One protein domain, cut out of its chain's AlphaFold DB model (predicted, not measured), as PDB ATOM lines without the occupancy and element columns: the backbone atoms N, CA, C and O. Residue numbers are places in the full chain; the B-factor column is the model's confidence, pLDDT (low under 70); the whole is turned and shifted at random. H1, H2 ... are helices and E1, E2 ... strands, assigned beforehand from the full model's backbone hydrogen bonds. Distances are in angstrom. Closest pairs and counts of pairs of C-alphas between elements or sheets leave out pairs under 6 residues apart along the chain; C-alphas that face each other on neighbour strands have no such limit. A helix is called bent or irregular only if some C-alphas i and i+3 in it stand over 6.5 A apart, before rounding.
ATOM      1  N   THR A  32       9.411  36.102  47.685       92.06
ATOM      2  CA  THR A  32       9.985  37.003  46.675       92.06
ATOM      3  C   THR A  32       9.708  38.474  47.003       92.06
ATOM      4  O   THR A  32      10.629  39.288  47.006       92.06
ATOM      5  N   ARG A  33       8.455  38.826  47.314       89.81
ATOM      6  CA  ARG A  33       8.062  40.186  47.702       89.81
ATOM      7  C   ARG A  33       8.637  40.567  49.065       89.81
ATOM      8  O   ARG A  33       9.061  41.700  49.227       89.81
ATOM      9  N   ALA A  34       8.710  39.642  50.019       89.88
ATOM     10  CA  ALA A  34       9.351  39.906  51.305       89.88
ATOM     11  C   ALA A  34      10.829  40.295  51.129       89.88
ATOM     12  O   ALA A  34      11.246  41.319  51.656       89.88
ATOM     13  N   LEU A  35      11.592  39.555  50.314       91.50
ATOM     14  CA  LEU A  35      12.982  39.914  50.008       91.50
ATOM     15  C   LEU A  35      13.109  41.209  49.202       91.50
ATOM     16  O   LEU A  35      14.044  41.972  49.422       91.50
ATOM     17  N   ALA A  36      12.197  41.466  48.266       89.94
ATOM     18  CA  ALA A  36      12.209  42.712  47.510       89.94
ATOM     19  C   ALA A  36      11.905  43.927  48.408       89.94
ATOM     20  O   ALA A  36      12.548  44.961  48.266       89.94
ATOM     21  N   ALA A  37      10.989  43.789  49.372       88.12
ATOM     22  CA  ALA A  37      10.646  44.845  50.325       88.12
ATOM     23  C   ALA A  37      11.827  45.230  51.232       88.12
ATOM     24  O   ALA A  37      11.933  46.379  51.651       88.12
ATOM     25  N   GLU A  38      12.755  44.303  51.490       89.62
ATOM     26  CA  GLU A  38      14.004  44.615  52.193       89.62
ATOM     27  C   GLU A  38      14.880  45.606  51.415       89.62
ATOM     28  O   GLU A  38      15.621  46.359  52.036       89.62
ATOM     29  N   LEU A  39      14.777  45.647  50.079       87.69
ATOM     30  CA  LEU A  39      15.511  46.603  49.241       87.69
ATOM     31  C   LEU A  39      14.850  47.979  49.158       87.69
ATOM     32  O   LEU A  39      15.533  48.935  48.813       87.69
ATOM     33  N   ASP A  40      13.558  48.086  49.471       82.88
ATOM     34  CA  ASP A  40      12.825  49.362  49.491       82.88
ATOM     35  C   ASP A  40      13.090  50.170  50.779       82.88
ATOM     36  O   ASP A  40      12.557  51.269  50.947       82.88
ATOM     37  N   LYS A  41      13.899  49.643  51.710       84.00
ATOM     38  CA  LYS A  41      14.264  50.344  52.946       84.00
ATOM     39  C   LYS A  41      15.117  51.589  52.634       84.00
ATOM     40  O   LYS A  41      16.003  51.498  51.788       84.00
ATOM     41  N   PRO A  42      14.927  52.722  53.343       75.62
ATOM     42  CA  PRO A  42      15.570  54.003  53.006       75.62
ATOM     43  C   PRO A  42      17.105  53.995  52.923       75.62
ATOM     44  O   PRO A  42      17.676  54.805  52.204       75.62
ATOM     45  N   GLU A  43      17.768  53.098  53.653       79.69
ATOM     46  CA  GLU A  43      19.235  53.016  53.745       79.69
ATOM     47  C   GLU A  43      19.848  52.039  52.727       79.69
ATOM     48  O   GLU A  43      21.053  51.799  52.717       79.69
ATOM     49  N   MET A  44      19.022  51.432  51.874       83.62
ATOM     50  CA  MET A  44      19.478  50.443  50.908       83.62
ATOM     51  C   MET A  44      19.850  51.120  49.585       83.62
ATOM     52  O   MET A  44      19.068  51.914  49.061       83.62
ATOM     53  N   PRO A  45      20.998  50.777  48.967       89.75
ATOM     54  CA  PRO A  45      21.457  51.420  47.738       89.75
ATOM     55  C   PRO A  45      20.755  50.856  46.494       89.75
ATOM     56  O   PRO A  45      21.387  50.582  45.475       89.75
ATOM     57  N   TRP A  46      19.446  50.642  46.572       87.38
ATOM     58  CA  TRP A  46      18.646  49.991  45.545       87.38
ATOM     59  C   TRP A  46      17.417  50.832  45.223       87.38
ATOM     60  O   TRP A  46      16.808  51.435  46.097       87.38
ATOM     61  N   PHE A  47      17.015  50.832  43.958       85.38
ATOM     62  CA  PHE A  47      15.705  51.321  43.556       85.38
ATOM     63  C   PHE A  47      15.033  50.334  42.621       85.38
ATOM     64  O   PHE A  47      15.673  49.615  41.849       85.38
ATOM     65  N   ARG A  48      13.705  50.307  42.680       86.56
ATOM     66  CA  ARG A  48      12.892  49.443  41.839       86.56
ATOM     67  C   ARG A  48      12.829  50.006  40.422       86.56
ATOM     68  O   ARG A  48      12.067  50.928  40.145       86.56
ATOM     69  N   ALA A  49      13.620  49.425  39.527       85.69
ATOM     70  CA  ALA A  49      13.671  49.796  38.120       85.69
ATOM     71  C   ALA A  49      12.430  49.319  37.354       85.69
ATOM     72  O   ALA A  49      11.957  50.021  36.472       85.69
ATOM     73  N   SER A  50      11.886  48.143  37.683       87.44
ATOM     74  CA  SER A  50      10.650  47.636  37.073       87.44
ATOM     75  C   SER A  50       9.892  46.700  38.008       87.44
ATOM     76  O   SER A  50      10.491  46.048  38.867       87.44
ATOM     77  N   ALA A  51       8.574  46.615  37.826       88.06
ATOM     78  CA  ALA A  51       7.732  45.682  38.562       88.06
ATOM     79  C   ALA A  51       6.534  45.226  37.724       88.06
ATOM     80  O   ALA A  51       5.744  46.035  37.240       88.06
ATOM     81  N   PHE A  52       6.390  43.915  37.606       87.50
ATOM     82  CA  PHE A  52       5.195  43.224  37.156       87.50
ATOM     83  C   PHE A  52       4.660  42.431  38.343       87.50
ATOM     84  O   PHE A  52       5.263  41.435  38.733       87.50
ATOM     85  N   LEU A  53       3.556  42.876  38.943       85.81
ATOM     86  CA  LEU A  53       2.925  42.182  40.066       85.81
ATOM     87  C   LEU A  53       1.542  41.685  39.656       85.81
ATOM     88  O   LEU A  53       0.740  42.447  39.117       85.81
ATOM     89  N   LYS A  54       1.228  40.427  39.978       76.06
ATOM     90  CA  LYS A  54      -0.065  39.803  39.641       76.06
ATOM     91  C   LYS A  54      -1.280  40.587  40.155       76.06
ATOM     92  O   LYS A  54      -2.332  40.583  39.521       76.06
ATOM     93  N   GLU A  55      -1.141  41.217  41.318       64.69
ATOM     94  CA  GLU A  55      -2.238  41.855  42.060       64.69
ATOM     95  C   GLU A  55      -2.355  43.365  41.809       64.69
ATOM     96  O   GLU A  55      -3.405  43.939  42.078       64.69
ATOM     97  N   GLN A  56      -1.342  44.014  41.217       59.06
ATOM     98  CA  GLN A  56      -1.366  45.457  40.909       59.06
ATOM     99  C   GLN A  56      -2.147  45.802  39.628       59.06
ATOM    100  O   GLN A  56      -1.852  46.776  38.942       59.06
ATOM    101  N   ASN A  57      -3.199  45.041  39.327       49.25
ATOM    102  CA  ASN A  57      -4.235  45.478  38.388       49.25
ATOM    103  C   ASN A  57      -5.240  46.450  39.039       49.25
ATOM    104  O   ASN A  57      -6.192  46.866  38.382       49.25
ATOM    105  N   GLN A  58      -5.054  46.813  40.313       44.34
ATOM    106  CA  GLN A  58      -5.826  47.866  40.964       44.34
ATOM    107  C   GLN A  58      -5.060  49.187  40.933       44.34
ATOM    108  O   GLN A  58      -3.904  49.287  41.327       44.34
ATOM    109  N   VAL A  59      -5.747  50.206  40.429       46.59
ATOM    110  CA  VAL A  59      -5.392  51.609  40.601       46.59
ATOM    111  C   VAL A  59      -5.317  51.891  42.104       46.59
ATOM    112  O   VAL A  59      -6.343  51.841  42.785       46.59
ATOM    113  N   ASP A  60      -4.125  52.191  42.619       45.19
ATOM    114  CA  ASP A  60      -3.946  52.545  44.026       45.19
ATOM    115  C   ASP A  60      -4.609  53.897  44.261       45.19
ATOM    116  O   ASP A  60      -4.110  54.959  43.898       45.19
ATOM    117  N   THR A  61      -5.794  53.873  44.847       40.72
ATOM    118  CA  THR A  61      -6.528  55.092  45.154       40.72
ATOM    119  C   THR A  61      -6.148  55.528  46.564       40.72
ATOM    120  O   THR A  61      -6.702  55.041  47.545       40.72
ATOM    121  N   VAL A  62      -5.172  56.427  46.686       45.78
ATOM    122  CA  VAL A  62      -4.725  56.962  47.977       45.78
ATOM    123  C   VAL A  62      -5.549  58.202  48.307       45.78
ATOM    124  O   VAL A  62      -5.541  59.189  47.572       45.78
ATOM    125  N   ARG A  63      -6.277  58.182  49.425       38.44
ATOM    126  CA  ARG A  63      -7.016  59.354  49.913       38.44
ATOM    127  C   ARG A  63      -6.074  60.211  50.762       38.44
ATOM    128  O   ARG A  63      -5.626  59.759  51.809       38.44
ATOM    129  N   PHE A  64      -5.792  61.440  50.337       43.47
ATOM    130  CA  PHE A  64      -4.994  62.394  51.113       43.47
ATOM    131  C   PHE A  64      -5.775  63.694  51.280       43.47
ATOM    132  O   PHE A  64      -6.195  64.284  50.287       43.47
ATOM    133  N   GLN A  65      -5.999  64.117  52.531       44.50
ATOM    134  CA  GLN A  65      -6.611  65.409  52.881       44.50
ATOM    135  C   GLN A  65      -7.847  65.759  52.018       44.50
ATOM    136  O   GLN A  65      -7.882  66.777  51.331       44.50
ATOM    137  N   ASN A  66      -8.858  64.881  52.013       41.09
ATOM    138  CA  ASN A  66     -10.099  65.011  51.225       41.09
ATOM    139  C   ASN A  66      -9.976  64.956  49.688       41.09
ATOM    140  O   ASN A  66     -10.978  65.143  48.999       41.09
ATOM    141  N   ARG A  67      -8.811  64.621  49.125       33.78
ATOM    142  CA  ARG A  67      -8.644  64.358  47.687       33.78
ATOM    143  C   ARG A  67      -8.393  62.877  47.431       33.78
ATOM    144  O   ARG A  67      -7.628  62.223  48.138       33.78
ATOM    145  N   ILE A  68      -9.068  62.347  46.418       43.62
ATOM    146  CA  ILE A  68      -8.820  61.012  45.879       43.62
ATOM    147  C   ILE A  68      -7.628  61.143  44.928       43.62
ATOM    148  O   ILE A  68      -7.770  61.692  43.838       43.62
ATOM    149  N   ILE A  69      -6.447  60.687  45.346       43.69
ATOM    150  CA  ILE A  69      -5.280  60.592  44.469       43.69
ATOM    151  C   ILE A  69      -5.303  59.196  43.864       43.69
ATOM    152  O   ILE A  69      -4.975  58.206  44.512       43.69
ATOM    153  N   ILE A  70      -5.702  59.124  42.602       40.53
ATOM    154  CA  ILE A  70      -5.516  57.939  41.773       40.53
ATOM    155  C   ILE A  70      -4.009  57.821  41.499       40.53
ATOM    156  O   ILE A  70      -3.484  58.435  40.571       40.53
ATOM    157  N   ARG A  71      -3.289  57.041  42.311       40.12
ATOM    158  CA  ARG A  71      -1.978  56.520  41.927       40.12
ATOM    159  C   ARG A  71      -2.230  55.397  40.937       40.12
ATOM    160  O   ARG A  71      -2.415  54.232  41.278       40.12
ATOM    161  N   SER A  72      -2.235  55.759  39.663       38.59
ATOM    162  CA  SER A  72      -1.948  54.764  38.648       38.59
ATOM    163  C   SER A  72      -0.515  54.285  38.887       38.59
ATOM    164  O   SER A  72       0.438  54.955  38.497       38.59
ATOM    165  N   ASN A  73      -0.344  53.105  39.486       45.91
ATOM    166  CA  ASN A  73       0.942  52.396  39.453       45.91
ATOM    167  C   ASN A  73       1.356  52.033  38.009       45.91
ATOM    168  O   ASN A  73       2.437  51.498  37.786       45.91
ATOM    169  N   SER A  74       0.530  52.375  37.010       42.00
ATOM    170  CA  SER A  74       0.860  52.334  35.590       42.00
ATOM    171  C   SER A  74       1.609  53.579  35.084       42.00
ATOM    172  O   SER A  74       2.051  53.552  33.937       42.00
ATOM    173  N   ALA A  75       1.798  54.640  35.879       37.53
ATOM    174  CA  ALA A  75       2.483  55.852  35.408       37.53
ATOM    175  C   ALA A  75       3.991  55.654  35.152       37.53
ATOM    176  O   ALA A  75       4.585  56.437  34.421       37.53
ATOM    177  N   THR A  76       4.587  54.576  35.669       43.88
ATOM    178  CA  THR A  76       5.951  54.142  35.332       43.88
ATOM    179  C   THR A  76       6.095  52.628  35.510       43.88
ATOM    180  O   THR A  76       6.914  52.154  36.299       43.88
ATOM    181  N   ALA A  77       5.312  51.834  34.776       51.91
ATOM    182  CA  ALA A  77       5.703  50.450  34.503       51.91
ATOM    183  C   ALA A  77       6.882  50.486  33.514       51.91
ATOM    184  O   ALA A  77       6.730  50.195  32.331       51.91
ATOM    185  N   HIS A  78       8.049  50.944  33.975       71.06
ATOM    186  CA  HIS A  78       9.273  50.839  33.196       71.06
ATOM    187  C   HIS A  78       9.505  49.356  32.959       71.06
ATOM    188  O   HIS A  78       9.597  48.580  33.906       71.06
ATOM    189  N   TYR A  79       9.529  48.943  31.703       86.06
ATOM    190  CA  TYR A  79       9.839  47.566  31.383       86.06
ATOM    191  C   TYR A  79      11.332  47.281  31.633       86.06
ATOM    192  O   TYR A  79      12.174  48.172  31.466       86.06
ATOM    193  N   PRO A  80      11.695  46.050  32.026       89.25
ATOM    194  CA  PRO A  80      13.069  45.709  32.369       89.25
ATOM    195  C   PRO A  80      13.950  45.600  31.121       89.25
ATOM    196  O   PRO A  80      13.972  44.566  30.458       89.25
ATOM    197  N   LYS A  81      14.767  46.626  30.856       89.00
ATOM    198  CA  LYS A  81      15.740  46.621  29.744       89.00
ATOM    199  C   LYS A  81      16.745  45.467  29.817       89.00
ATOM    200  O   LYS A  81      17.239  45.024  28.787       89.00
ATOM    201  N   ILE A  82      17.014  44.963  31.022       92.38
ATOM    202  CA  ILE A  82      17.974  43.879  31.255       92.38
ATOM    203  C   ILE A  82      17.386  42.471  31.089       92.38
ATOM    204  O   ILE A  82      18.123  41.497  31.217       92.38
ATOM    205  N   LEU A  83      16.076  42.335  30.852       94.31
ATOM    206  CA  LEU A  83      15.400  41.044  30.690       94.31
ATOM    207  C   LEU A  83      14.816  40.903  29.289       94.31
ATOM    208  O   LEU A  83      14.289  41.852  28.714       94.31
ATOM    209  N   CYS A  84      14.855  39.688  28.757       95.00
ATOM    210  CA  CYS A  84      14.281  39.364  27.458       95.00
ATOM    211  C   CYS A  84      13.673  37.956  27.446       95.00
ATOM    212  O   CYS A  84      13.957  37.145  28.329       95.00
ATOM    213  N   LEU A  85      12.867  37.660  26.423       95.25
ATOM    214  CA  LEU A  85      12.382  36.314  26.128       95.25
ATOM    215  C   LEU A  85      13.063  35.761  24.876       95.25
ATOM    216  O   LEU A  85      12.806  36.232  23.771       95.25
ATOM    217  N   ARG A  86      13.890  34.726  25.042       91.81
ATOM    218  CA  ARG A  86      14.532  33.984  23.947       91.81
ATOM    219  C   ARG A  86      13.938  32.586  23.886       91.81
ATOM    220  O   ARG A  86      13.933  31.883  24.889       91.81
ATOM    221  N   ASN A  87      13.412  32.188  22.729       89.81
ATOM    222  CA  ASN A  87      12.742  30.891  22.555       89.81
ATOM    223  C   ASN A  87      11.663  30.622  23.622       89.81
ATOM    224  O   ASN A  87      11.534  29.508  24.109       89.81
ATOM    225  N   ASN A  88      10.902  31.657  23.997       90.25
ATOM    226  CA  ASN A  88       9.869  31.620  25.043       90.25
ATOM    227  C   ASN A  88      10.371  31.431  26.494       90.25
ATOM    228  O   ASN A  88       9.554  31.344  27.413       90.25
ATOM    229  N   HIS A  89      11.685  31.449  26.711       94.69
ATOM    230  CA  HIS A  89      12.312  31.387  28.029       94.69
ATOM    231  C   HIS A  89      12.907  32.733  28.434       94.69
ATOM    232  O   HIS A  89      13.371  33.503  27.586       94.69
ATOM    233  N   LEU A  90      12.883  33.031  29.732       95.25
ATOM    234  CA  LEU A  90      13.487  34.246  30.265       95.25
ATOM    235  C   LEU A  90      15.011  34.202  30.145       95.25
ATOM    236  O   LEU A  90      15.652  33.163  30.276       95.25
ATOM    237  N   GLY A  91      15.608  35.364  29.923       94.44
ATOM    238  CA  GLY A  91      17.055  35.522  29.888       94.44
ATOM    239  C   GLY A  91      17.475  36.944  30.223       94.44
ATOM    240  O   GLY A  91      16.655  37.867  30.188       94.44
ATOM    241  N   LEU A  92      18.759  37.113  30.535       94.00
ATOM    242  CA  LEU A  92      19.361  38.424  30.757       94.00
ATOM    243  C   LEU A  92      19.982  38.992  29.480       94.00
ATOM    244  O   LEU A  92      20.621  38.281  28.704       94.00
ATOM    245  N   LYS A  93      19.833  40.305  29.328       92.06
ATOM    246  CA  LYS A  93      20.480  41.159  28.333       92.06
ATOM    247  C   LYS A  93      21.178  42.297  29.083       92.06
ATOM    248  O   LYS A  93      20.659  43.404  29.172       92.06
ATOM    249  N   LEU A  94      22.312  41.990  29.707       88.56
ATOM    250  CA  LEU A  94      23.122  42.980  30.421       88.56
ATOM    251  C   LEU A  94      24.205  43.552  29.491       88.56
ATOM    252  O   LEU A  94      24.775  42.783  28.715       88.56
ATOM    253  N   PRO A  95      24.507  44.859  29.572       84.06
ATOM    254  CA  PRO A  95      25.720  45.435  28.995       84.06
ATOM    255  C   PRO A  95      26.991  44.818  29.596       84.06
ATOM    256  O   PRO A  95      26.978  44.342  30.736       84.06
ATOM    257  N   ASP A  96      28.097  44.889  28.857       80.44
ATOM    258  CA  ASP A  96      29.394  44.391  29.319       80.44
ATOM    259  C   ASP A  96      29.804  45.017  30.662       80.44
ATOM    260  O   ASP A  96      29.627  46.211  30.907       80.44
ATOM    261  N   GLY A  97      30.336  44.184  31.561       80.69
ATOM    262  CA  GLY A  97      30.765  44.588  32.904       80.69
ATOM    263  C   GLY A  97      29.645  44.678  33.947       80.69
ATOM    264  O   GLY A  97      29.940  44.738  35.140       80.69
ATOM    265  N   GLN A  98      28.371  44.621  33.547       89.12
ATOM    266  CA  GLN A  98      27.256  44.587  34.491       89.12
ATOM    267  C   GLN A  98      26.951  43.166  34.970       89.12
ATOM    268  O   GLN A  98      27.063  42.191  34.229       89.12
ATOM    269  N   GLN A  99      26.519  43.047  36.227       92.00
ATOM    270  CA  GLN A  99      26.180  41.766  36.846       92.00
ATOM    271  C   GLN A  99      24.817  41.846  37.524       92.00
ATOM    272  O   GLN A  99      24.471  42.863  38.128       92.00
ATOM    273  N   ALA A 100      24.061  40.751  37.470       94.81
ATOM    274  CA  ALA A 100      22.803  40.621  38.188       94.81
ATOM    275  C   ALA A 100      22.833  39.440  39.157       94.81
ATOM    276  O   ALA A 100      23.406  38.391  38.859       94.81
ATOM    277  N   LYS A 101      22.151  39.590  40.294       96.56
ATOM    278  CA  LYS A 101      21.758  38.461  41.146       96.56
ATOM    279  C   LYS A 101      20.306  38.095  40.886       96.56
ATOM    280  O   LYS A 101      19.458  38.977  40.767       96.56
ATOM    281  N   LEU A 102      20.035  36.797  40.829       97.00
ATOM    282  CA  LEU A 102      18.704  36.249  40.621       97.00
ATOM    283  C   LEU A 102      18.175  35.641  41.918       97.00
ATOM    284  O   LEU A 102      18.895  34.931  42.622       97.00
ATOM    285  N   PHE A 103      16.901  35.894  42.185       97.31
ATOM    286  CA  PHE A 103      16.143  35.257  43.245       97.31
ATOM    287  C   PHE A 103      14.851  34.683  42.661       97.31
ATOM    288  O   PHE A 103      14.062  35.428  42.076       97.31
ATOM    289  N   ILE A 104      14.619  33.380  42.814       96.31
ATOM    290  CA  ILE A 104      13.386  32.708  42.387       96.31
ATOM    291  C   ILE A 104      12.687  32.186  43.640       96.31
ATOM    292  O   ILE A 104      13.290  31.492  44.446       96.31
ATOM    293  N   ASN A 105      11.417  32.546  43.828       95.12
ATOM    294  CA  ASN A 105      10.593  32.134  44.971       95.12
ATOM    295  C   ASN A 105      11.205  32.430  46.352       95.12
ATOM    296  O   ASN A 105      10.884  31.765  47.331       95.12
ATOM    297  N   GLY A 106      12.047  33.460  46.445       92.56
ATOM    298  CA  GLY A 106      12.738  33.835  47.678       92.56
ATOM    299  C   GLY A 106      14.106  33.176  47.873       92.56
ATOM    300  O   GLY A 106      14.787  33.486  48.843       92.56
ATOM    301  N   GLU A 107      14.548  32.318  46.958       96.00
ATOM    302  CA  GLU A 107      15.851  31.655  47.038       96.00
ATOM    303  C   GLU A 107      16.818  32.236  46.012       96.00
ATOM    304  O   GLU A 107      16.422  32.629  44.914       96.00
ATOM    305  N   LYS A 108      18.097  32.342  46.384       96.56
ATOM    306  CA  LYS A 108      19.141  32.843  45.490       96.56
ATOM    307  C   LYS A 108      19.517  31.752  44.497       96.56
ATOM    308  O   LYS A 108      20.003  30.700  44.894       96.56
ATOM    309  N   GLU A 109      19.420  32.077  43.219       96.19
ATOM    310  CA  GLU A 109      19.648  31.147  42.117       96.19
ATOM    311  C   GLU A 109      20.778  31.646  41.200       96.19
ATOM    312  O   GLU A 109      21.036  32.857  41.124       96.19
ATOM    313  N   PRO A 110      21.477  30.749  40.482       94.94
ATOM    314  CA  PRO A 110      22.357  31.162  39.406       94.94
ATOM    315  C   PRO A 110      21.532  31.825  38.299       94.94
ATOM    316  O   PRO A 110      20.417  31.419  37.986       94.94
ATOM    317  N   VAL A 111      22.100  32.849  37.665       93.00
ATOM    318  CA  VAL A 111      21.443  33.614  36.590       93.00
ATOM    319  C   VAL A 111      20.929  32.713  35.460       93.00
ATOM    320  O   VAL A 111      19.890  32.992  34.865       93.00
ATOM    321  N   GLN A 112      21.644  31.623  35.185       93.56
ATOM    322  CA  GLN A 112      21.297  30.634  34.171       93.56
ATOM    323  C   GLN A 112      19.945  29.961  34.450       93.56
ATOM    324  O   GLN A 112      19.270  29.579  33.500       93.56
ATOM    325  N   SER A 113      19.485  29.892  35.707       94.75
ATOM    326  CA  SER A 113      18.166  29.345  36.055       94.75
ATOM    327  C   SER A 113      17.007  30.114  35.400       94.75
ATOM    328  O   SER A 113      15.931  29.545  35.223       94.75
ATOM    329  N   LEU A 114      17.203  31.369  34.959       93.12
ATOM    330  CA  LEU A 114      16.180  32.105  34.198       93.12
ATOM    331  C   LEU A 114      15.768  31.384  32.911       93.12
ATOM    332  O   LEU A 114      14.588  31.419  32.567       93.12
ATOM    333  N   SER A 115      16.690  30.692  32.230       93.75
ATOM    334  CA  SER A 115      16.370  30.015  30.968       93.75
ATOM    335  C   SER A 115      15.466  28.799  31.146       93.75
ATOM    336  O   SER A 115      14.928  28.301  30.165       93.75
ATOM    337  N   ALA A 116      15.284  28.310  32.374       93.06
ATOM    338  CA  ALA A 116      14.314  27.258  32.664       93.06
ATOM    339  C   ALA A 116      12.880  27.804  32.764       93.06
ATOM    340  O   ALA A 116      11.927  27.049  32.605       93.06
ATOM    341  N   LEU A 117      12.714  29.109  32.998       93.44
ATOM    342  CA  LEU A 117      11.416  29.722  33.252       93.44
ATOM    343  C   LEU A 117      10.793  30.265  31.971       93.44
ATOM    344  O   LEU A 117      11.410  31.039  31.236       93.44
ATOM    345  N   THR A 118       9.527  29.933  31.746       93.12
ATOM    346  CA  THR A 118       8.708  30.623  30.748       93.12
ATOM    347  C   THR A 118       7.998  31.813  31.385       93.12
ATOM    348  O   THR A 118       7.643  31.794  32.566       93.12
ATOM    349  N   PHE A 119       7.704  32.860  30.607       92.31
ATOM    350  CA  PHE A 119       6.938  33.990  31.152       92.31
ATOM    351  C   PHE A 119       5.526  33.587  31.594       92.31
ATOM    352  O   PHE A 119       4.931  34.262  32.425       92.31
ATOM    353  N   ASN A 120       4.985  32.474  31.095       90.38
ATOM    354  CA  ASN A 120       3.681  31.963  31.516       90.38
ATOM    355  C   ASN A 120       3.673  31.478  32.968       90.38
ATOM    356  O   ASN A 120       2.635  31.548  33.609       90.38
ATOM    357  N   GLU A 121       4.810  31.059  33.513       91.25
ATOM    358  CA  GLU A 121       4.904  30.554  34.889       91.25
ATOM    359  C   GLU A 121       5.150  31.675  35.905       91.25
ATOM    360  O   GLU A 121       5.090  31.445  37.109       91.25
ATOM    361  N   VAL A 122       5.399  32.906  35.448       91.69
ATOM    362  CA  VAL A 122       5.740  34.050  36.303       91.69
ATOM    363  C   VAL A 122       4.488  34.698  36.897       91.69
ATOM    364  O   VAL A 122       3.625  35.212  36.182       91.69
ATOM    365  N   ASN A 123       4.387  34.724  38.221       90.81
ATOM    366  CA  ASN A 123       3.391  35.510  38.942       90.81
ATOM    367  C   ASN A 123       3.859  36.952  39.137       90.81
ATOM    368  O   ASN A 123       3.158  37.871  38.723       90.81
ATOM    369  N   ASP A 124       5.031  37.124  39.749       91.00
ATOM    370  CA  ASP A 124       5.626  38.431  40.016       91.00
ATOM    371  C   ASP A 124       7.042  38.480  39.443       91.00
ATOM    372  O   ASP A 124       7.790  37.506  39.532       91.00
ATOM    373  N   LEU A 125       7.411  39.624  38.880       92.25
ATOM    374  CA  LEU A 125       8.747  39.916  38.385       92.25
ATOM    375  C   LEU A 125       9.127  41.327  38.821       92.25
ATOM    376  O   LEU A 125       8.486  42.293  38.416       92.25
ATOM    377  N   LEU A 126      10.168  41.454  39.635       92.38
ATOM    378  CA  LEU A 126      10.708  42.744  40.049       92.38
ATOM    379  C   LEU A 126      12.172  42.837  39.645       92.38
ATOM    380  O   LEU A 126      12.932  41.881  39.800       92.38
ATOM    381  N   VAL A 127      12.573  44.005  39.157       92.56
ATOM    382  CA  VAL A 127      13.977  44.313  38.894       92.56
ATOM    383  C   VAL A 127      14.359  45.540  39.685       92.56
ATOM    384  O   VAL A 127      13.727  46.590  39.565       92.56
ATOM    385  N   TYR A 128      15.424  45.393  40.453       91.69
ATOM    386  CA  TYR A 128      16.082  46.464  41.167       91.69
ATOM    387  C   TYR A 128      17.401  46.790  40.491       91.69
ATOM    388  O   TYR A 128      18.116  45.896  40.031       91.69
ATOM    389  N   GLN A 129      17.712  48.075  40.467       90.25
ATOM    390  CA  GLN A 129      18.985  48.599  40.016       90.25
ATOM    391  C   GLN A 129      19.664  49.293  41.194       90.25
ATOM    392  O   GLN A 129      19.005  49.876  42.059       90.25
ATOM    393  N   LYS A 130      20.985  49.158  41.257       90.12
ATOM    394  CA  LYS A 130      21.802  49.777  42.291       90.12
ATOM    395  C   LYS A 130      21.962  51.274  42.012       90.12
ATOM    396  O   LYS A 130      22.186  51.657  40.867       90.12
ATOM    397  N   TRP A 131      21.891  52.104  43.049       84.81
ATOM    398  CA  TRP A 131      22.379  53.483  42.984       84.81
ATOM    399  C   TRP A 131      23.903  53.464  43.028       84.81
ATOM    400  O   TRP A 131      24.472  52.978  44.000       84.81
ATOM    401  N   GLU A 132      24.576  53.958  41.993       79.81
ATOM    402  CA  GLU A 132      26.046  53.933  41.946       79.81
ATOM    403  C   GLU A 132      26.682  54.976  42.879       79.81
ATOM    404  O   GLU A 132      27.782  54.752  43.379       79.81
ATOM    405  N   ASP A 133      25.954  56.054  43.187       78.12
ATOM    406  CA  ASP A 133      26.470  57.219  43.916       78.12
ATOM    407  C   ASP A 133      26.356  57.124  45.454       78.12
ATOM    408  O   ASP A 133      26.805  58.024  46.163       78.12
ATOM    409  N   LEU A 134      25.748  56.061  45.998       77.44
ATOM    410  CA  LEU A 134      25.599  55.876  47.450       77.44
ATOM    411  C   LEU A 134      26.824  55.180  48.059       77.44
ATOM    412  O   LEU A 134      27.380  54.251  47.475       77.44
ATOM    413  N   ALA A 135      27.231  55.587  49.264       75.06
ATOM    414  CA  ALA A 135      28.443  55.081  49.917       75.06
ATOM    415  C   ALA A 135      28.406  53.552  50.131       75.06
ATOM    416  O   ALA A 135      29.391  52.839  49.908       75.06
ATOM    417  N   GLU A 136      27.231  53.033  50.480       79.12
ATOM    418  CA  GLU A 136      26.948  51.622  50.734       79.12
ATOM    419  C   GLU A 136      26.885  50.786  49.443       79.12
ATOM    420  O   GLU A 136      26.913  49.555  49.490       79.12
ATOM    421  N   ALA A 137      26.840  51.421  48.265       78.38
ATOM    422  CA  ALA A 137      26.756  50.732  46.976       78.38
ATOM    423  C   ALA A 137      28.012  49.910  46.648       78.38
ATOM    424  O   ALA A 137      27.944  48.942  45.883       78.38
ATOM    425  N   SER A 138      29.153  50.276  47.237       82.50
ATOM    426  CA  SER A 138      30.432  49.570  47.099       82.50
ATOM    427  C   SER A 138      30.411  48.158  47.702       82.50
ATOM    428  O   SER A 138      31.125  47.277  47.225       82.50
ATOM    429  N   ALA A 139      29.539  47.901  48.683       86.69
ATOM    430  CA  ALA A 139      29.386  46.590  49.317       86.69
ATOM    431  C   ALA A 139      28.740  45.537  48.395       86.69
ATOM    432  O   ALA A 139      28.763  44.339  48.691       86.69
ATOM    433  N   TYR A 140      28.155  45.966  47.275       88.81
ATOM    434  CA  TYR A 140      27.422  45.107  46.355       88.81
ATOM    435  C   TYR A 140      28.087  45.109  44.973       88.81
ATOM    436  O   TYR A 140      27.990  46.107  44.258       88.81
ATOM    437  N   PRO A 141      28.752  44.017  44.554       88.75
ATOM    438  CA  PRO A 141      29.419  43.966  43.251       88.75
ATOM    439  C   PRO A 141      28.433  43.942  42.076       88.75
ATOM    440  O   PRO A 141      28.768  44.370  40.976       88.75
ATOM    441  N   GLU A 142      27.210  43.456  42.290       93.50
ATOM    442  CA  GLU A 142      26.173  43.422  41.266       93.50
ATOM    443  C   GLU A 142      25.535  44.799  41.034       93.50
ATOM    444  O   GLU A 142      25.331  45.575  41.968       93.50
ATOM    445  N   SER A 143      25.181  45.089  39.782       93.25
ATOM    446  CA  SER A 143      24.450  46.306  39.408       93.25
ATOM    447  C   SER A 143      22.936  46.116  39.473       93.25
ATOM    448  O   SER A 143      22.200  47.088  39.634       93.25
ATOM    449  N   HIS A 144      22.463  44.869  39.376       94.94
ATOM    450  CA  HIS A 144      21.039  44.550  39.344       94.94
ATOM    451  C   HIS A 144      20.668  43.381  40.259       94.94
ATOM    452  O   HIS A 144      21.451  42.459  40.501       94.94
ATOM    453  N   ARG A 145      19.413  43.380  40.713       95.81
ATOM    454  CA  ARG A 145      18.780  42.232  41.369       95.81
ATOM    455  C   ARG A 145      17.441  41.935  40.717       95.81
ATOM    456  O   ARG A 145      16.614  42.829  40.561       95.81
ATOM    457  N   VAL A 146      17.241  40.682  40.334       96.50
ATOM    458  CA  VAL A 146      16.025  40.198  39.681       96.50
ATOM    459  C   VAL A 146      15.315  39.245  40.624       96.50
ATOM    460  O   VAL A 146      15.911  38.285  41.104       96.50
ATOM    461  N   PHE A 147      14.040  39.507  40.863       96.25
ATOM    462  CA  PHE A 147      13.182  38.742  41.751       96.25
ATOM    463  C   PHE A 147      12.033  38.160  40.945       96.25
ATOM    464  O   PHE A 147      11.273  38.901  40.324       96.25
ATOM    465  N   VAL A 148      11.894  36.840  40.972       95.88
ATOM    466  CA  VAL A 148      10.836  36.116  40.273       95.88
ATOM    467  C   VAL A 148      10.029  35.323  41.290       95.88
ATOM    468  O   VAL A 148      10.575  34.659  42.167       95.88
ATOM    469  N   SER A 149       8.711  35.404  41.195       94.69
ATOM    470  CA  SER A 149       7.781  34.503  41.868       94.69
ATOM    471  C   SER A 149       7.099  33.680  40.792       94.69
ATOM    472  O   SER A 149       6.564  34.255  39.840       94.69
ATOM    473  N   THR A 150       7.128  32.358  40.907       93.12
ATOM    474  CA  THR A 150       6.518  31.451  39.934       93.12
ATOM    475  C   THR A 150       5.217  30.852  40.457       93.12
ATOM    476  O   THR A 150       4.840  30.985  41.624       93.12
ATOM    477  N   THR A 151       4.461  30.220  39.568       88.50
ATOM    478  CA  THR A 151       3.253  29.485  39.920       88.50
ATOM    479  C   THR A 151       3.075  28.260  39.050       88.50
ATOM    480  O   THR A 151       3.403  28.261  37.870       88.50
ATOM    481  N   HIS A 152       2.481  27.224  39.635       81.94
ATOM    482  CA  HIS A 152       2.099  26.008  38.920       81.94
ATOM    483  C   HIS A 152       0.777  26.151  38.149       81.94
ATOM    484  O   HIS A 152       0.366  25.227  37.455       81.94
ATOM    485  N   LYS A 153       0.069  27.280  38.293       81.81
ATOM    486  CA  LYS A 153      -1.191  27.544  37.588       81.81
ATOM    487  C   LYS A 153      -0.951  28.541  36.471       81.81
ATOM    488  O   LYS A 153      -0.448  29.622  36.748       81.81
ATOM    489  N   THR A 154      -1.408  28.239  35.259       76.00
ATOM    490  CA  THR A 154      -1.382  29.198  34.148       76.00
ATOM    491  C   THR A 154      -2.153  30.463  34.540       76.00
ATOM    492  O   THR A 154      -3.370  30.396  34.744       76.00
ATOM    493  N   PRO A 155      -1.489  31.621  34.686       74.81
ATOM    494  CA  PRO A 155      -2.155  32.861  35.044       74.81
ATOM    495  C   PRO A 155      -3.092  33.294  33.920       74.81
ATOM    496  O   PRO A 155      -2.812  33.074  32.740       74.81
ATOM    497  N   ALA A 156      -4.197  33.951  34.274       75.06
ATOM    498  CA  ALA A 156      -5.091  34.523  33.276       75.06
ATOM    499  C   ALA A 156      -4.328  35.526  32.396       75.06
ATOM    500  O   ALA A 156      -3.628  36.412  32.902       75.06
ATOM    501  N   LYS A 157      -4.475  35.401  31.073       75.31
ATOM    502  CA  LYS A 157      -3.963  36.403  30.136       75.31
ATOM    503  C   LYS A 157      -4.746  37.694  30.340       75.31
ATOM    504  O   LYS A 157      -5.966  37.711  30.214       75.31
ATOM    505  N   ASN A 158      -4.037  38.765  30.670       80.38
ATOM    506  CA  ASN A 158      -4.593  40.107  30.777       80.38
ATOM    507  C   ASN A 158      -3.774  41.068  29.893       80.38
ATOM    508  O   ASN A 158      -2.635  40.741  29.544       80.38
ATOM    509  N   PRO A 159      -4.316  42.245  29.528       80.62
ATOM    510  CA  PRO A 159      -3.623  43.177  28.639       80.62
ATOM    511  C   PRO A 159      -2.235  43.602  29.138       80.62
ATOM    512  O   PRO A 159      -1.325  43.766  28.332       80.62
ATOM    513  N   VAL A 160      -2.045  43.734  30.456       81.75
ATOM    514  CA  VAL A 160      -0.749  44.095  31.058       81.75
ATOM    515  C   VAL A 160       0.280  42.994  30.814       81.75
ATOM    516  O   VAL A 160       1.373  43.266  30.328       81.75
ATOM    517  N   ARG A 161      -0.083  41.737  31.082       86.38
ATOM    518  CA  ARG A 161       0.761  40.565  30.855       86.38
ATOM    519  C   ARG A 161       1.118  40.424  29.381       86.38
ATOM    520  O   ARG A 161       2.282  40.207  29.077       86.38
ATOM    521  N   THR A 162       0.151  40.608  28.481       87.19
ATOM    522  CA  THR A 162       0.402  40.580  27.033       87.19
ATOM    523  C   THR A 162       1.420  41.644  26.621       87.19
ATOM    524  O   THR A 162       2.357  41.331  25.896       87.19
ATOM    525  N   ARG A 163       1.292  42.881  27.122       86.69
ATOM    526  CA  ARG A 163       2.249  43.961  26.829       86.69
ATOM    527  C   ARG A 163       3.646  43.669  27.381       86.69
ATOM    528  O   ARG A 163       4.631  43.898  26.689       86.69
ATOM    529  N   TRP A 164       3.740  43.122  28.592       90.06
ATOM    530  CA  TRP A 164       5.013  42.678  29.169       90.06
ATOM    531  C   TRP A 164       5.662  41.561  28.352       90.06
ATOM    532  O   TRP A 164       6.854  41.620  28.066       90.06
ATOM    533  N   GLU A 165       4.881  40.567  27.934       91.69
ATOM    534  CA  GLU A 165       5.363  39.478  27.086       91.69
ATOM    535  C   GLU A 165       5.870  40.006  25.735       91.69
ATOM    536  O   GLU A 165       6.964  39.640  25.302       91.69
ATOM    537  N   GLN A 166       5.112  40.904  25.096       90.94
ATOM    538  CA  GLN A 166       5.500  41.567  23.847       90.94
ATOM    539  C   GLN A 166       6.796  42.360  24.011       90.94
ATOM    540  O   GLN A 166       7.713  42.182  23.213       90.94
ATOM    541  N   TYR A 167       6.908  43.169  25.069       92.12
ATOM    542  CA  TYR A 167       8.127  43.916  25.361       92.12
ATOM    543  C   TYR A 167       9.332  42.988  25.523       92.12
ATOM    544  O   TYR A 167      10.367  43.207  24.903       92.12
ATOM    545  N   LEU A 168       9.216  41.942  26.349       94.00
ATOM    546  CA  LEU A 168      10.339  41.046  26.626       94.00
ATOM    547  C   LEU A 168      10.793  40.308  25.359       94.00
ATOM    548  O   LEU A 168      11.991  40.085  25.178       94.00
ATOM    549  N   ARG A 169       9.856  39.953  24.471       94.50
ATOM    550  CA  ARG A 169      10.165  39.391  23.147       94.50
ATOM    551  C   ARG A 169      10.854  40.414  22.249       94.50
ATOM    552  O   ARG A 169      11.885  40.098  21.667       94.50
ATOM    553  N   ALA A 170      10.341  41.640  22.176       90.75
ATOM    554  CA  ALA A 170      10.950  42.711  21.389       90.75
ATOM    555  C   ALA A 170      12.368  43.044  21.884       90.75
ATOM    556  O   ALA A 170      13.285  43.215  21.085       90.75
ATOM    557  N   ASN A 171      12.590  43.041  23.201       93.44
ATOM    558  CA  ASN A 171      13.892  43.339  23.800       93.44
ATOM    559  C   ASN A 171      14.937  42.246  23.525       93.44
ATOM    560  O   ASN A 171      16.139  42.491  23.619       93.44
ATOM    561  N   ALA A 172      14.497  41.039  23.153       91.25
ATOM    562  CA  ALA A 172      15.392  39.966  22.737       91.25
ATOM    563  C   ALA A 172      16.059  40.240  21.381       91.25
ATOM    564  O   ALA A 172      17.143  39.712  21.142       91.25
ATOM    565  N   VAL A 173      15.425  41.046  20.521       89.94
ATOM    566  CA  VAL A 173      15.849  41.284  19.129       89.94
ATOM    567  C   VAL A 173      16.199  42.743  18.825       89.94
ATOM    568  O   VAL A 173      16.904  42.996  17.856       89.94
TER     569      VAL A 173
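This is residues 32 to 173 of the 265 residues of an uncharacterized protein of Spirosoma endophyticum (UniProt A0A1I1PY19). A strongly twisted sheet of five strands makes the core, with H1 packed on one face and H2 on the other; beyond H2 lies the small hairpin of E4 and E5, with H4 packed on E4. The hairpin of E2 and E3 sticks out from this body as a thin arm. The 142 printed residues hold four named helices and nine named strands, in the order H1 E1 E2 E3 E4 E5 E6 E7 H2 E8 H3 E9 H4; the sheet is mixed, in the order E1 E8 E9 E6 E7, and the class is mixed, helices and strands. The whole is compact, with a radius of gyration of the C-alphas of 15.8 A and spans of 49 by 42 by 27 A.

H1, residues 32 to 39, begins at C-alpha 32 (9.985, 37.003, 46.675). E1 is residues 46 to 52, 17.2 A long; E2 is 60 to 64, E3 67 to 71, E4 83 to 86 and E5 89 to 92. E6 is residues 100 to 104, E7 107 to 109 and H2 111 to 116. E8, residues 122 to 130, runs 23.3 A from C-alpha 122 (5.740, 34.050, 36.303). H3 is residues 135 to 139 and E9 144 to 150, 19.6 A. H4, residues 159 to 173, is 21.8 A long and ends at C-alpha 173 (15.849, 41.284, 19.129).

E8 is antiparallel to E1, with N 49 and O 127 2.8 A apart, and to E9, with N 128 and O 145 2.8 A apart. E9 and E6 are parallel, with N 103 and O 146 2.8 A apart. E6 and E7 form a hairpin, with N 104 and O 107 2.9 A apart. E7, H2 and E8 make a split strand-helix-strand unit, two strands running the same way with others between them, here E9 and E6; its crossover is right-handed. H1 is on the sheet at a height of 7.9 A, over E9; the C-alphas of Thr 32 and Ser 149 are closest, 5.8 A. H2 is on the opposite face, over E6, at 9.2 A. The closest C-alphas of H2 and E5 are those of Ser 115 and Leu 90, 5.2 A; those of H4 and E4 are Leu 168 and Cys 84, 4.4 A. H4 only grazes the sheet with residues 160 to 164. In the hairpin of E4 and E5, N 84 and O 91 are 2.9 A apart; in that of E2 and E3, N 62 and O 69 are 2.8 A apart. H3 is only just not on the sheet, with 4 pairs of C-alphas within 10 A, and only just irregular: C-alphas 135 and 138 are 6.50 A apart. O i to N i+4 pairs within hydrogen-bond range number 3 of 4 in H1, 10 of 11 in H4, 0 of 2 in H2 and 0 of 1 in H3; O i to N i+3 pairs number 3 of 3 in H2 and 1 of 2 in H3.

The C-alphas farthest apart, those of Asn 66 and Asn 87, are 50.1 A apart. The printed part has no cut, and the link from E3 to E4, 11 residues, is long. Mean pLDDT of the printed part is 81.7; residues 55 to 77 are under 70.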